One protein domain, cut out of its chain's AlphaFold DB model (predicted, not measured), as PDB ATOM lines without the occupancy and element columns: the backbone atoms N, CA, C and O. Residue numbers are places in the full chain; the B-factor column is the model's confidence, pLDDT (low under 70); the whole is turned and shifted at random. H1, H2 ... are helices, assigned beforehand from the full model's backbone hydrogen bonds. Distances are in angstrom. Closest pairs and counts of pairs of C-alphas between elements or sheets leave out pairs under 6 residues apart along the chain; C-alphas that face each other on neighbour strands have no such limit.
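This is residues 101 to 126 and 148 to 197 of the 213 residues of an uncharacterized protein of Botrimarina hoheduenensis (UniProt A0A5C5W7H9). Three helices make an open, angular C: the long helix H1 is one bar, H3 is the upright that meets H1 with its last third, and H2 turns off the far end of H3 as a second bar, with a wide gap between H1 and H2. The short helix H4 sits inside the C, near H1, where the chain folds back after H3. The 76 printed residues have four named helices, H1, H2, H3 and H4 along the chain, and no named strand; the class is all helix. The whole is loose, with a radius of gyration of the C-alphas of 14.4 A, and flat, spanning 37 by 35 by 18 A.

H1, residues 101 to 126, and H3, residues 163 to 182, touch through residues 108 to 112 and 175 to 180 alone. The closest C-alphas, those of Ile 108 and Val 176, are 5.6 A apart. The two run the same way at a steep tilt of 68 degrees, only just short of about perpendicular. H4, residues 190 to 197, is close to H1 but not clearly touching, with the closest C-alphas, Ile 115 and Asp 192, 6.4 A apart. H2, residues 148 to 159, is about perpendicular to H3, at 74 degrees, and close but not clearly touching: the closest C-alphas, Leu 158 and Arg 166, are 7.8 A apart. H2 is apart from H1 and H4. Every O i to N i+4 pair is within hydrogen-bond range in H1, H2, H3 and H4.

H1 measures 37.6 A from C-alpha 101 at (34.720, 17.687, 9.276) to C-alpha 126 at (11.743, 17.487, 39.026). H3 measures 28.8 A, H2 16.2 A and H4 10.8 A, ending at C-alpha 197 at (33.120, 15.239, 31.043).

Residues 127 to 147 are not printed, and C-alphas 126 and 148 are 32.9 A apart across this cut. The link H2 to H3 is tight and H3 to H4 short. Residues 120 to 126 of H1, 148 to 157 of H2 and 159 to 165 stand free. Mean pLDDT of the printed part is 91.9, and residue 126 is under 70.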
ATOM      1  N   LYS A 101      35.667  16.621   8.910       97.88
ATOM      2  CA  LYS A 101      34.720  17.687   9.276       97.88
ATOM      3  C   LYS A 101      33.283  17.178   9.437       97.88
ATOM      4  O   LYS A 101      32.593  17.554  10.379       97.88
ATOM      5  N   GLU A 102      32.841  16.291   8.550       97.88
ATOM      6  CA  GLU A 102      31.498  15.711   8.583       97.88
ATOM      7  C   GLU A 102      31.292  14.803   9.801       97.88
ATOM      8  O   GLU A 102      30.199  14.762  10.362       97.88
ATOM      9  N   GLN A 103      32.327  14.073  10.223       97.62
ATOM     10  CA  GLN A 103      32.274  13.222  11.415       97.62
ATOM     11  C   GLN A 103      32.326  14.056  12.693       97.62
ATOM     12  O   GLN A 103      31.567  13.783  13.619       97.62
ATOM     13  N   LEU A 104      33.152  15.108  12.716       97.19
ATOM     14  CA  LEU A 104      33.175  16.067  13.817       97.19
ATOM     15  C   LEU A 104      31.791  16.700  14.007       97.19
ATOM     16  O   LEU A 104      31.276  16.688  15.121       97.19
ATOM     17  N   GLN A 105      31.141  17.160  12.930       97.81
ATOM     18  CA  GLN A 105      29.794  17.737  13.017       97.81
ATOM     19  C   GLN A 105      28.764  16.741  13.568       97.81
ATOM     20  O   GLN A 105      27.920  17.119  14.379       97.81
ATOM     21  N   ARG A 106      28.838  15.464  13.170       97.94
ATOM     22  CA  ARG A 106      27.965  14.414  13.726       97.94
ATOM     23  C   ARG A 106      28.192  14.227  15.222       97.94
ATOM     24  O   ARG A 106      27.227  14.226  15.972       97.94
ATOM     25  N   GLU A 107      29.442  14.160  15.671       96.06
ATOM     26  CA  GLU A 107      29.751  14.035  17.101       96.06
ATOM     27  C   GLU A 107      29.286  15.270  17.898       96.06
ATOM     28  O   GLU A 107      28.824  15.131  19.032       96.06
ATOM     29  N   ILE A 108      29.352  16.476  17.318       97.56
ATOM     30  CA  ILE A 108      28.786  17.700  17.913       97.56
ATOM     31  C   ILE A 108      27.262  17.591  18.047       97.56
ATOM     32  O   ILE A 108      26.737  17.808  19.143       97.56
ATOM     33  N   SER A 109      26.571  17.180  16.980       97.94
ATOM     34  CA  SER A 109      25.126  16.921  16.983       97.94
ATOM     35  C   SER A 109      24.732  15.894  18.045       97.94
ATOM     36  O   SER A 109      23.882  16.176  18.888       97.94
ATOM     37  N   ASP A 110      25.403  14.742  18.081       96.50
ATOM     38  CA  ASP A 110      25.121  13.661  19.032       96.50
ATOM     39  C   ASP A 110      25.352  14.102  20.487       96.50
ATOM     40  O   ASP A 110      24.734  13.604  21.436       96.50
ATOM     41  N   ARG A 111      26.281  15.034  20.716       94.81
ATOM     42  CA  ARG A 111      26.509  15.630  22.039       94.81
ATOM     43  C   ARG A 111      25.418  16.629  22.403       94.81
ATOM     44  O   ARG A 111      24.960  16.592  23.546       94.81
ATOM     45  N   ALA A 112      24.971  17.456  21.461       96.81
ATOM     46  CA  ALA A 112      23.818  18.330  21.656       96.81
ATOM     47  C   ALA A 112      22.557  17.510  21.991       96.81
ATOM     48  O   ALA A 112      21.893  17.801  22.986       96.81
ATOM     49  N   ASP A 113      22.300  16.414  21.270       96.62
ATOM     50  CA  ASP A 113      21.185  15.494  21.542       96.62
ATOM     51  C   ASP A 113      21.240  14.916  22.957       96.62
ATOM     52  O   ASP A 113      20.247  14.935  23.688       96.62
ATOM     53  N   ARG A 114      22.419  14.450  23.390       94.50
ATOM     54  CA  ARG A 114      22.622  13.947  24.758       94.50
ATOM     55  C   ARG A 114      22.344  15.015  25.814       94.50
ATOM     56  O   ARG A 114      21.777  14.696  26.858       94.50
ATOM     57  N   ILE A 115      22.723  16.269  25.564       94.31
ATOM     58  CA  ILE A 115      22.463  17.387  26.482       94.31
ATOM     59  C   ILE A 115      20.964  17.661  26.580       94.31
ATOM     60  O   ILE A 115      20.440  17.736  27.692       94.31
ATOM     61  N   VAL A 116      20.272  17.756  25.444       96.12
ATOM     62  CA  VAL A 116      18.823  17.990  25.388       96.12
ATOM     63  C   VAL A 116      18.061  16.847  26.059       96.12
ATOM     64  O   VAL A 116      17.220  17.088  26.925       96.12
ATOM     65  N   ALA A 117      18.402  15.595  25.750       94.25
ATOM     66  CA  ALA A 117      17.799  14.426  26.387       94.25
ATOM     67  C   ALA A 117      18.012  14.438  27.909       94.25
ATOM     68  O   ALA A 117      17.066  14.245  28.674       94.25
ATOM     69  N   ALA A 118      19.231  14.742  28.365       90.75
ATOM     70  CA  ALA A 118      19.539  14.834  29.787       90.75
ATOM     71  C   ALA A 118      18.837  16.017  30.477       90.75
ATOM     72  O   ALA A 118      18.568  15.937  31.676       90.75
ATOM     73  N   ARG A 119      18.563  17.125  29.776       92.00
ATOM     74  CA  ARG A 119      17.756  18.244  30.298       92.00
ATOM     75  C   ARG A 119      16.309  17.822  30.499       92.00
ATOM     76  O   ARG A 119      15.829  17.903  31.625       92.00
ATOM     77  N   ARG A 120      15.689  17.254  29.466       92.88
ATOM     78  CA  ARG A 120      14.304  16.764  29.507       92.88
ATOM     79  C   ARG A 120      14.102  15.697  30.576       92.88
ATOM     80  O   ARG A 120      13.142  15.744  31.335       92.88
ATOM     81  N   GLU A 121      15.037  14.753  30.700       89.06
ATOM     82  CA  GLU A 121      14.976  13.748  31.764       89.06
ATOM     83  C   GLU A 121      15.009  14.394  33.156       89.06
ATOM     84  O   GLU A 121      14.283  13.973  34.056       89.06
ATOM     85  N   ARG A 122      15.833  15.429  33.354       86.88
ATOM     86  CA  ARG A 122      15.875  16.152  34.630       86.88
ATOM     87  C   ARG A 122      14.588  16.912  34.890       86.88
ATOM     88  O   ARG A 122      14.097  16.820  36.006       86.88
ATOM     89  N   GLU A 123      14.058  17.616  33.897       86.94
ATOM     90  CA  GLU A 123      12.775  18.319  33.992       86.94
ATOM     91  C   GLU A 123      11.680  17.351  34.444       86.94
ATOM     92  O   GLU A 123      11.106  17.561  35.510       86.94
ATOM     93  N   ASN A 124      11.550  16.206  33.767       87.81
ATOM     94  CA  ASN A 124      10.592  15.151  34.114       87.81
ATOM     95  C   ASN A 124      10.805  14.561  35.521       87.81
ATOM     96  O   ASN A 124       9.853  14.142  36.176       87.81
ATOM     97  N   ARG A 125      12.051  14.493  36.011       82.69
ATOM     98  CA  ARG A 125      12.343  14.046  37.387       82.69
ATOM     99  C   ARG A 125      12.044  15.113  38.439       82.69
ATOM    100  O   ARG A 125      11.867  14.759  39.601       82.69
ATOM    101  N   THR A 126      12.010  16.393  38.074       65.88
ATOM    102  CA  THR A 126      11.743  17.487  39.026       65.88
ATOM    103  C   THR A 126      10.343  17.359  39.634       65.88
ATOM    104  O   THR A 126      10.165  17.678  40.808       65.88
ATOM    105  N   GLU A 148      36.692  36.043  45.634       90.06
ATOM    106  CA  GLU A 148      38.149  35.952  45.470       90.06
ATOM    107  C   GLU A 148      38.682  34.507  45.591       90.06
ATOM    108  O   GLU A 148      39.556  34.070  44.835       90.06
ATOM    109  N   GLN A 149      38.123  33.702  46.502       85.31
ATOM    110  CA  GLN A 149      38.461  32.278  46.609       85.31
ATOM    111  C   GLN A 149      37.960  31.482  45.399       85.31
ATOM    112  O   GLN A 149      38.629  30.554  44.939       85.31
ATOM    113  N   ARG A 150      36.795  31.846  44.855       84.00
ATOM    114  CA  ARG A 150      36.277  31.242  43.622       84.00
ATOM    115  C   ARG A 150      37.168  31.593  42.437       84.00
ATOM    116  O   ARG A 150      37.483  30.696  41.659       84.00
ATOM    117  N   ASP A 151      37.627  32.836  42.334       85.81
ATOM    118  CA  ASP A 151      38.532  33.286  41.276       85.81
ATOM    119  C   ASP A 151      39.904  32.640  41.339       85.81
ATOM    120  O   ASP A 151      40.366  32.091  40.338       85.81
ATOM    121  N   SER A 152      40.536  32.622  42.511       89.00
ATOM    122  CA  SER A 152      41.822  31.942  42.682       89.00
ATOM    123  C   SER A 152      41.713  30.453  42.351       89.00
ATOM    124  O   SER A 152      42.578  29.909  41.665       89.00
ATOM    125  N   ARG A 153      40.606  29.800  42.726       84.00
ATOM    126  CA  ARG A 153      40.339  28.413  42.343       84.00
ATOM    127  C   ARG A 153      40.081  28.252  40.845       84.00
ATOM    128  O   ARG A 153      40.597  27.303  40.260       84.00
ATOM    129  N   ARG A 154      39.299  29.136  40.214       82.75
ATOM    130  CA  ARG A 154      39.078  29.138  38.754       82.75
ATOM    131  C   ARG A 154      40.414  29.248  38.028       82.75
ATOM    132  O   ARG A 154      40.689  28.435  37.153       82.75
ATOM    133  N   LYS A 155      41.261  30.186  38.451       89.81
ATOM    134  CA  LYS A 155      42.605  30.384  37.912       89.81
ATOM    135  C   LYS A 155      43.480  29.152  38.119       89.81
ATOM    136  O   LYS A 155      44.006  28.632  37.149       89.81
ATOM    137  N   GLN A 156      43.524  28.600  39.332       87.00
ATOM    138  CA  GLN A 156      44.277  27.380  39.616       87.00
ATOM    139  C   GLN A 156      43.798  26.195  38.766       87.00
ATOM    140  O   GLN A 156      44.610  25.374  38.359       87.00
ATOM    141  N   MET A 157      42.494  26.072  38.507       83.38
ATOM    142  CA  MET A 157      41.952  25.040  37.618       83.38
ATOM    143  C   MET A 157      42.330  25.300  36.157       83.38
ATOM    144  O   MET A 157      42.641  24.351  35.454       83.38
ATOM    145  N   LEU A 158      42.336  26.554  35.697       85.88
ATOM    146  CA  LEU A 158      42.763  26.910  34.339       85.88
ATOM    147  C   LEU A 158      44.265  26.698  34.127       85.88
ATOM    148  O   LEU A 158      44.652  26.197  33.077       85.88
ATOM    149  N   ASP A 159      45.086  27.026  35.121       89.06
ATOM    150  CA  ASP A 159      46.540  26.836  35.097       89.06
ATOM    151  C   ASP A 159      46.927  25.349  35.105       89.06
ATOM    152  O   ASP A 159      48.037  24.992  34.729       89.06
ATOM    153  N   GLN A 160      46.007  24.463  35.504       85.50
ATOM    154  CA  GLN A 160      46.203  23.017  35.422       85.50
ATOM    155  C   GLN A 160      46.052  22.464  34.002       85.50
ATOM    156  O   GLN A 160      46.474  21.336  33.775       85.50
ATOM    157  N   PHE A 161      45.438  23.197  33.071       86.88
ATOM    158  CA  PHE A 161      45.264  22.739  31.695       86.88
ATOM    159  C   PHE A 161      46.242  23.447  30.760       86.88
ATOM    160  O   PHE A 161      46.366  24.677  30.763       86.88
ATOM    161  N   GLU A 162      46.882  22.665  29.892       91.56
ATOM    162  CA  GLU A 162      47.752  23.196  28.847       91.56
ATOM    163  C   GLU A 162      47.010  24.242  27.989       91.56
ATOM    164  O   GLU A 162      45.820  24.068  27.696       91.56
ATOM    165  N   PRO A 163      47.666  25.345  27.570       92.25
ATOM    166  CA  PRO A 163      47.032  26.386  26.758       92.25
ATOM    167  C   PRO A 163      46.324  25.851  25.502       92.25
ATOM    168  O   PRO A 163      45.202  26.263  25.214       92.25
ATOM    169  N   GLY A 164      46.936  24.893  24.793       92.88
ATOM    170  CA  GLY A 164      46.344  24.290  23.592       92.88
ATOM    171  C   GLY A 164      45.066  23.503  23.886       92.88
ATOM    172  O   GLY A 164      44.060  23.661  23.200       92.88
ATOM    173  N   MET A 165      45.063  22.734  24.977       90.75
ATOM    174  CA  MET A 165      43.889  21.984  25.422       90.75
ATOM    175  C   MET A 165      42.741  22.920  25.819       90.75
ATOM    176  O   MET A 165      41.582  22.653  25.511       90.75
ATOM    177  N   ARG A 166      43.050  24.053  26.463       91.31
ATOM    178  CA  ARG A 166      42.050  25.083  26.790       91.31
ATOM    179  C   ARG A 166      41.401  25.669  25.539       91.31
ATOM    180  O   ARG A 166      40.183  25.822  25.522       91.31
ATOM    181  N   ALA A 167      42.190  25.967  24.507       94.94
ATOM    182  CA  ALA A 167      41.670  26.469  23.237       94.94
ATOM    183  C   ALA A 167      40.735  25.445  22.572       94.94
ATOM    184  O   ALA A 167      39.597  25.784  22.254       94.94
ATOM    185  N   GLN A 168      41.165  24.183  22.485       94.69
ATOM    186  CA  GLN A 168      40.355  23.083  21.952       94.69
ATOM    187  C   GLN A 168      39.036  22.905  22.713       94.69
ATOM    188  O   GLN A 168      37.989  22.734  22.097       94.69
ATOM    189  N   PHE A 169      39.044  22.966  24.049       93.19
ATOM    190  CA  PHE A 169      37.803  22.891  24.830       93.19
ATOM    191  C   PHE A 169      36.868  24.071  24.580       93.19
ATOM    192  O   PHE A 169      35.655  23.871  24.516       93.19
ATOM    193  N   SER A 170      37.409  25.285  24.472       94.19
ATOM    194  CA  SER A 170      36.616  26.480  24.178       94.19
ATOM    195  C   SER A 170      35.971  26.399  22.796       94.19
ATOM    196  O   SER A 170      34.776  26.653  22.682       94.19
ATOM    197  N   GLU A 171      36.727  25.991  21.778       96.38
ATOM    198  CA  GLU A 171      36.224  25.795  20.416       96.38
ATOM    199  C   GLU A 171      35.179  24.677  20.366       96.38
ATOM    200  O   GLU A 171      34.077  24.865  19.857       96.38
ATOM    201  N   PHE A 172      35.477  23.539  20.992       95.88
ATOM    202  CA  PHE A 172      34.544  22.428  21.106       95.88
ATOM    203  C   PHE A 172      33.224  22.850  21.772       95.88
ATOM    204  O   PHE A 172      32.141  22.514  21.295       95.88
ATOM    205  N   ARG A 173      33.301  23.620  22.864       95.75
ATOM    206  CA  ARG A 173      32.116  24.148  23.548       95.75
ATOM    207  C   ARG A 173      31.333  25.119  22.666       95.75
ATOM    208  O   ARG A 173      30.108  25.072  22.708       95.75
ATOM    209  N   ALA A 174      32.014  25.984  21.915       97.75
ATOM    210  CA  ALA A 174      31.371  26.909  20.988       97.75
ATOM    211  C   ALA A 174      30.569  26.140  19.930       97.75
ATOM    212  O   ALA A 174      29.369  26.345  19.839       97.75
ATOM    213  N   MET A 175      31.174  25.143  19.277       97.81
ATOM    214  CA  MET A 175      30.482  24.317  18.279       97.81
ATOM    215  C   MET A 175      29.226  23.624  18.833       97.81
ATOM    216  O   MET A 175      28.198  23.588  18.164       97.81
ATOM    217  N   VAL A 176      29.272  23.087  20.060       97.69
ATOM    218  CA  VAL A 176      28.074  22.485  20.678       97.69
ATOM    219  C   VAL A 176      27.020  23.535  21.022       97.69
ATOM    220  O   VAL A 176      25.830  23.260  20.898       97.69
ATOM    221  N   ASN A 177      27.425  24.722  21.475       97.88
ATOM    222  CA  ASN A 177      26.484  25.804  21.750       97.88
ATOM    223  C   ASN A 177      25.806  26.299  20.472       97.88
ATOM    224  O   ASN A 177      24.594  26.467  20.495       97.88
ATOM    225  N   ASP A 178      26.556  26.470  19.386       98.31
ATOM    226  CA  ASP A 178      26.021  26.881  18.086       98.31
ATOM    227  C   ASP A 178      24.999  25.850  17.577       98.31
ATOM    228  O   ASP A 178      23.917  26.198  17.105       98.31
ATOM    229  N   GLU A 179      25.302  24.557  17.744       98.12
ATOM    230  CA  GLU A 179      24.382  23.467  17.414       98.12
ATOM    231  C   GLU A 179      23.113  23.498  18.284       98.12
ATOM    232  O   GLU A 179      22.009  23.375  17.757       98.12
ATOM    233  N   LEU A 180      23.234  23.701  19.600       97.81
ATOM    234  CA  LEU A 180      22.076  23.868  20.492       97.81
ATOM    235  C   LEU A 180      21.231  25.091  20.100       97.81
ATOM    236  O   LEU A 180      20.009  24.987  20.002       97.81
ATOM    237  N   GLU A 181      21.870  26.223  19.818       98.12
ATOM    238  CA  GLU A 181      21.199  27.463  19.430       98.12
ATOM    239  C   GLU A 181      20.446  27.305  18.104       98.12
ATOM    240  O   GLU A 181      19.290  27.716  17.999       98.12
ATOM    241  N   SER A 182      21.035  26.616  17.119       98.12
ATOM    242  CA  SER A 182      20.371  26.306  15.842       98.12
ATOM    243  C   SER A 182      19.080  25.489  16.002       98.12
ATOM    244  O   SER A 182      18.210  25.513  15.129       98.12
ATOM    245  N   ARG A 183      18.935  24.792  17.137       97.75
ATOM    246  CA  ARG A 183      17.761  23.993  17.514       97.75
ATOM    247  C   ARG A 183      16.795  24.751  18.430       97.75
ATOM    248  O   ARG A 183      15.772  24.192  18.814       97.75
ATOM    249  N   GLY A 184      17.110  25.998  18.785       97.69
ATOM    250  CA  GLY A 184      16.344  26.800  19.739       97.69
ATOM    251  C   GLY A 184      16.507  26.358  21.196       97.69
ATOM    252  O   GLY A 184      15.646  26.656  22.019       97.69
ATOM    253  N   GLU A 185      17.579  25.633  21.517       97.62
ATOM    254  CA  GLU A 185      17.887  25.162  22.869       97.62
ATOM    255  C   GLU A 185      18.869  26.122  23.566       97.62
ATOM    256  O   GLU A 185      19.694  26.777  22.929       97.62
ATOM    257  N   GLU A 186      18.818  26.205  24.901       96.75
ATOM    258  CA  GLU A 186      19.719  27.090  25.654       96.75
ATOM    259  C   GLU A 186      21.197  26.659  25.529       96.75
ATOM    260  O   GLU A 186      21.485  25.453  25.538       96.75
ATOM    261  N   PRO A 187      22.167  27.596  25.542       97.00
ATOM    262  CA  PRO A 187      23.586  27.259  25.564       97.00
ATOM    263  C   PRO A 187      23.956  26.308  26.706       97.00
ATOM    264  O   PRO A 187      23.315  26.250  27.761       97.00
ATOM    265  N   MET A 188      25.033  25.553  26.525       94.50
ATOM    266  CA  MET A 188      25.485  24.568  27.496       94.50
ATOM    267  C   MET A 188      25.836  25.219  28.844       94.50
ATOM    268  O   MET A 188      26.743  26.058  28.955       94.50
ATOM    269  N   SER A 189      25.153  24.768  29.900       91.62
ATOM    270  CA  SER A 189      25.389  25.224  31.270       91.62
ATOM    271  C   SER A 189      26.625  24.553  31.886       91.62
ATOM    272  O   SER A 189      27.093  23.502  31.441       91.62
ATOM    273  N   GLY A 190      27.139  25.101  32.992       85.75
ATOM    274  CA  GLY A 190      28.217  24.449  33.752       85.75
ATOM    275  C   GLY A 190      27.827  23.070  34.313       85.75
ATOM    276  O   GLY A 190      28.693  22.232  34.576       85.75
ATOM    277  N   ARG A 191      26.522  22.811  34.478       85.56
ATOM    278  CA  ARG A 191      25.992  21.500  34.873       85.56
ATOM    279  C   ARG A 191      26.071  20.506  33.714       85.56
ATOM    280  O   ARG A 191      26.497  19.377  33.940       85.56
ATOM    281  N   ASP A 192      25.719  20.935  32.505       90.50
ATOM    282  CA  ASP A 192      25.785  20.105  31.296       90.50
ATOM    283  C   ASP A 192      27.238  19.723  30.973       90.50
ATOM    284  O   ASP A 192      27.536  18.542  30.805       90.50
ATOM    285  N   MET A 193      28.170  20.684  31.052       87.69
ATOM    286  CA  MET A 193      29.615  20.424  30.924       87.69
ATOM    287  C   MET A 193      30.087  19.336  31.900       87.69
ATOM    288  O   MET A 193      30.835  18.429  31.539       87.69
ATOM    289  N   ARG A 194      29.641  19.390  33.161       83.31
ATOM    290  CA  ARG A 194      30.029  18.385  34.158       83.31
ATOM    291  C   ARG A 194      29.460  17.007  33.840       83.31
ATOM    292  O   ARG A 194      30.157  16.024  34.055       83.31
ATOM    293  N   ALA A 195      28.225  16.920  33.354       83.94
ATOM    294  CA  ALA A 195      27.629  15.645  32.955       83.94
ATOM    295  C   ALA A 195      28.377  15.024  31.765       83.94
ATOM    296  O   ALA A 195      28.588  13.816  31.726       83.94
ATOM    297  N   MET A 196      28.830  15.872  30.847       84.44
ATOM    298  CA  MET A 196      29.541  15.485  29.639       84.44
ATOM    299  C   MET A 196      30.955  14.950  29.899       84.44
ATOM    300  O   MET A 196      31.336  13.920  29.351       84.44
ATOM    301  N   PHE A 197      31.732  15.628  30.748       78.81
ATOM    302  CA  PHE A 197      33.120  15.239  31.043       78.81
ATOM    303  C   PHE A 197      33.263  14.368  32.296       78.81
ATOM    304  O   PHE A 197      34.274  13.696  32.475       78.81
TER     305      PHE A 197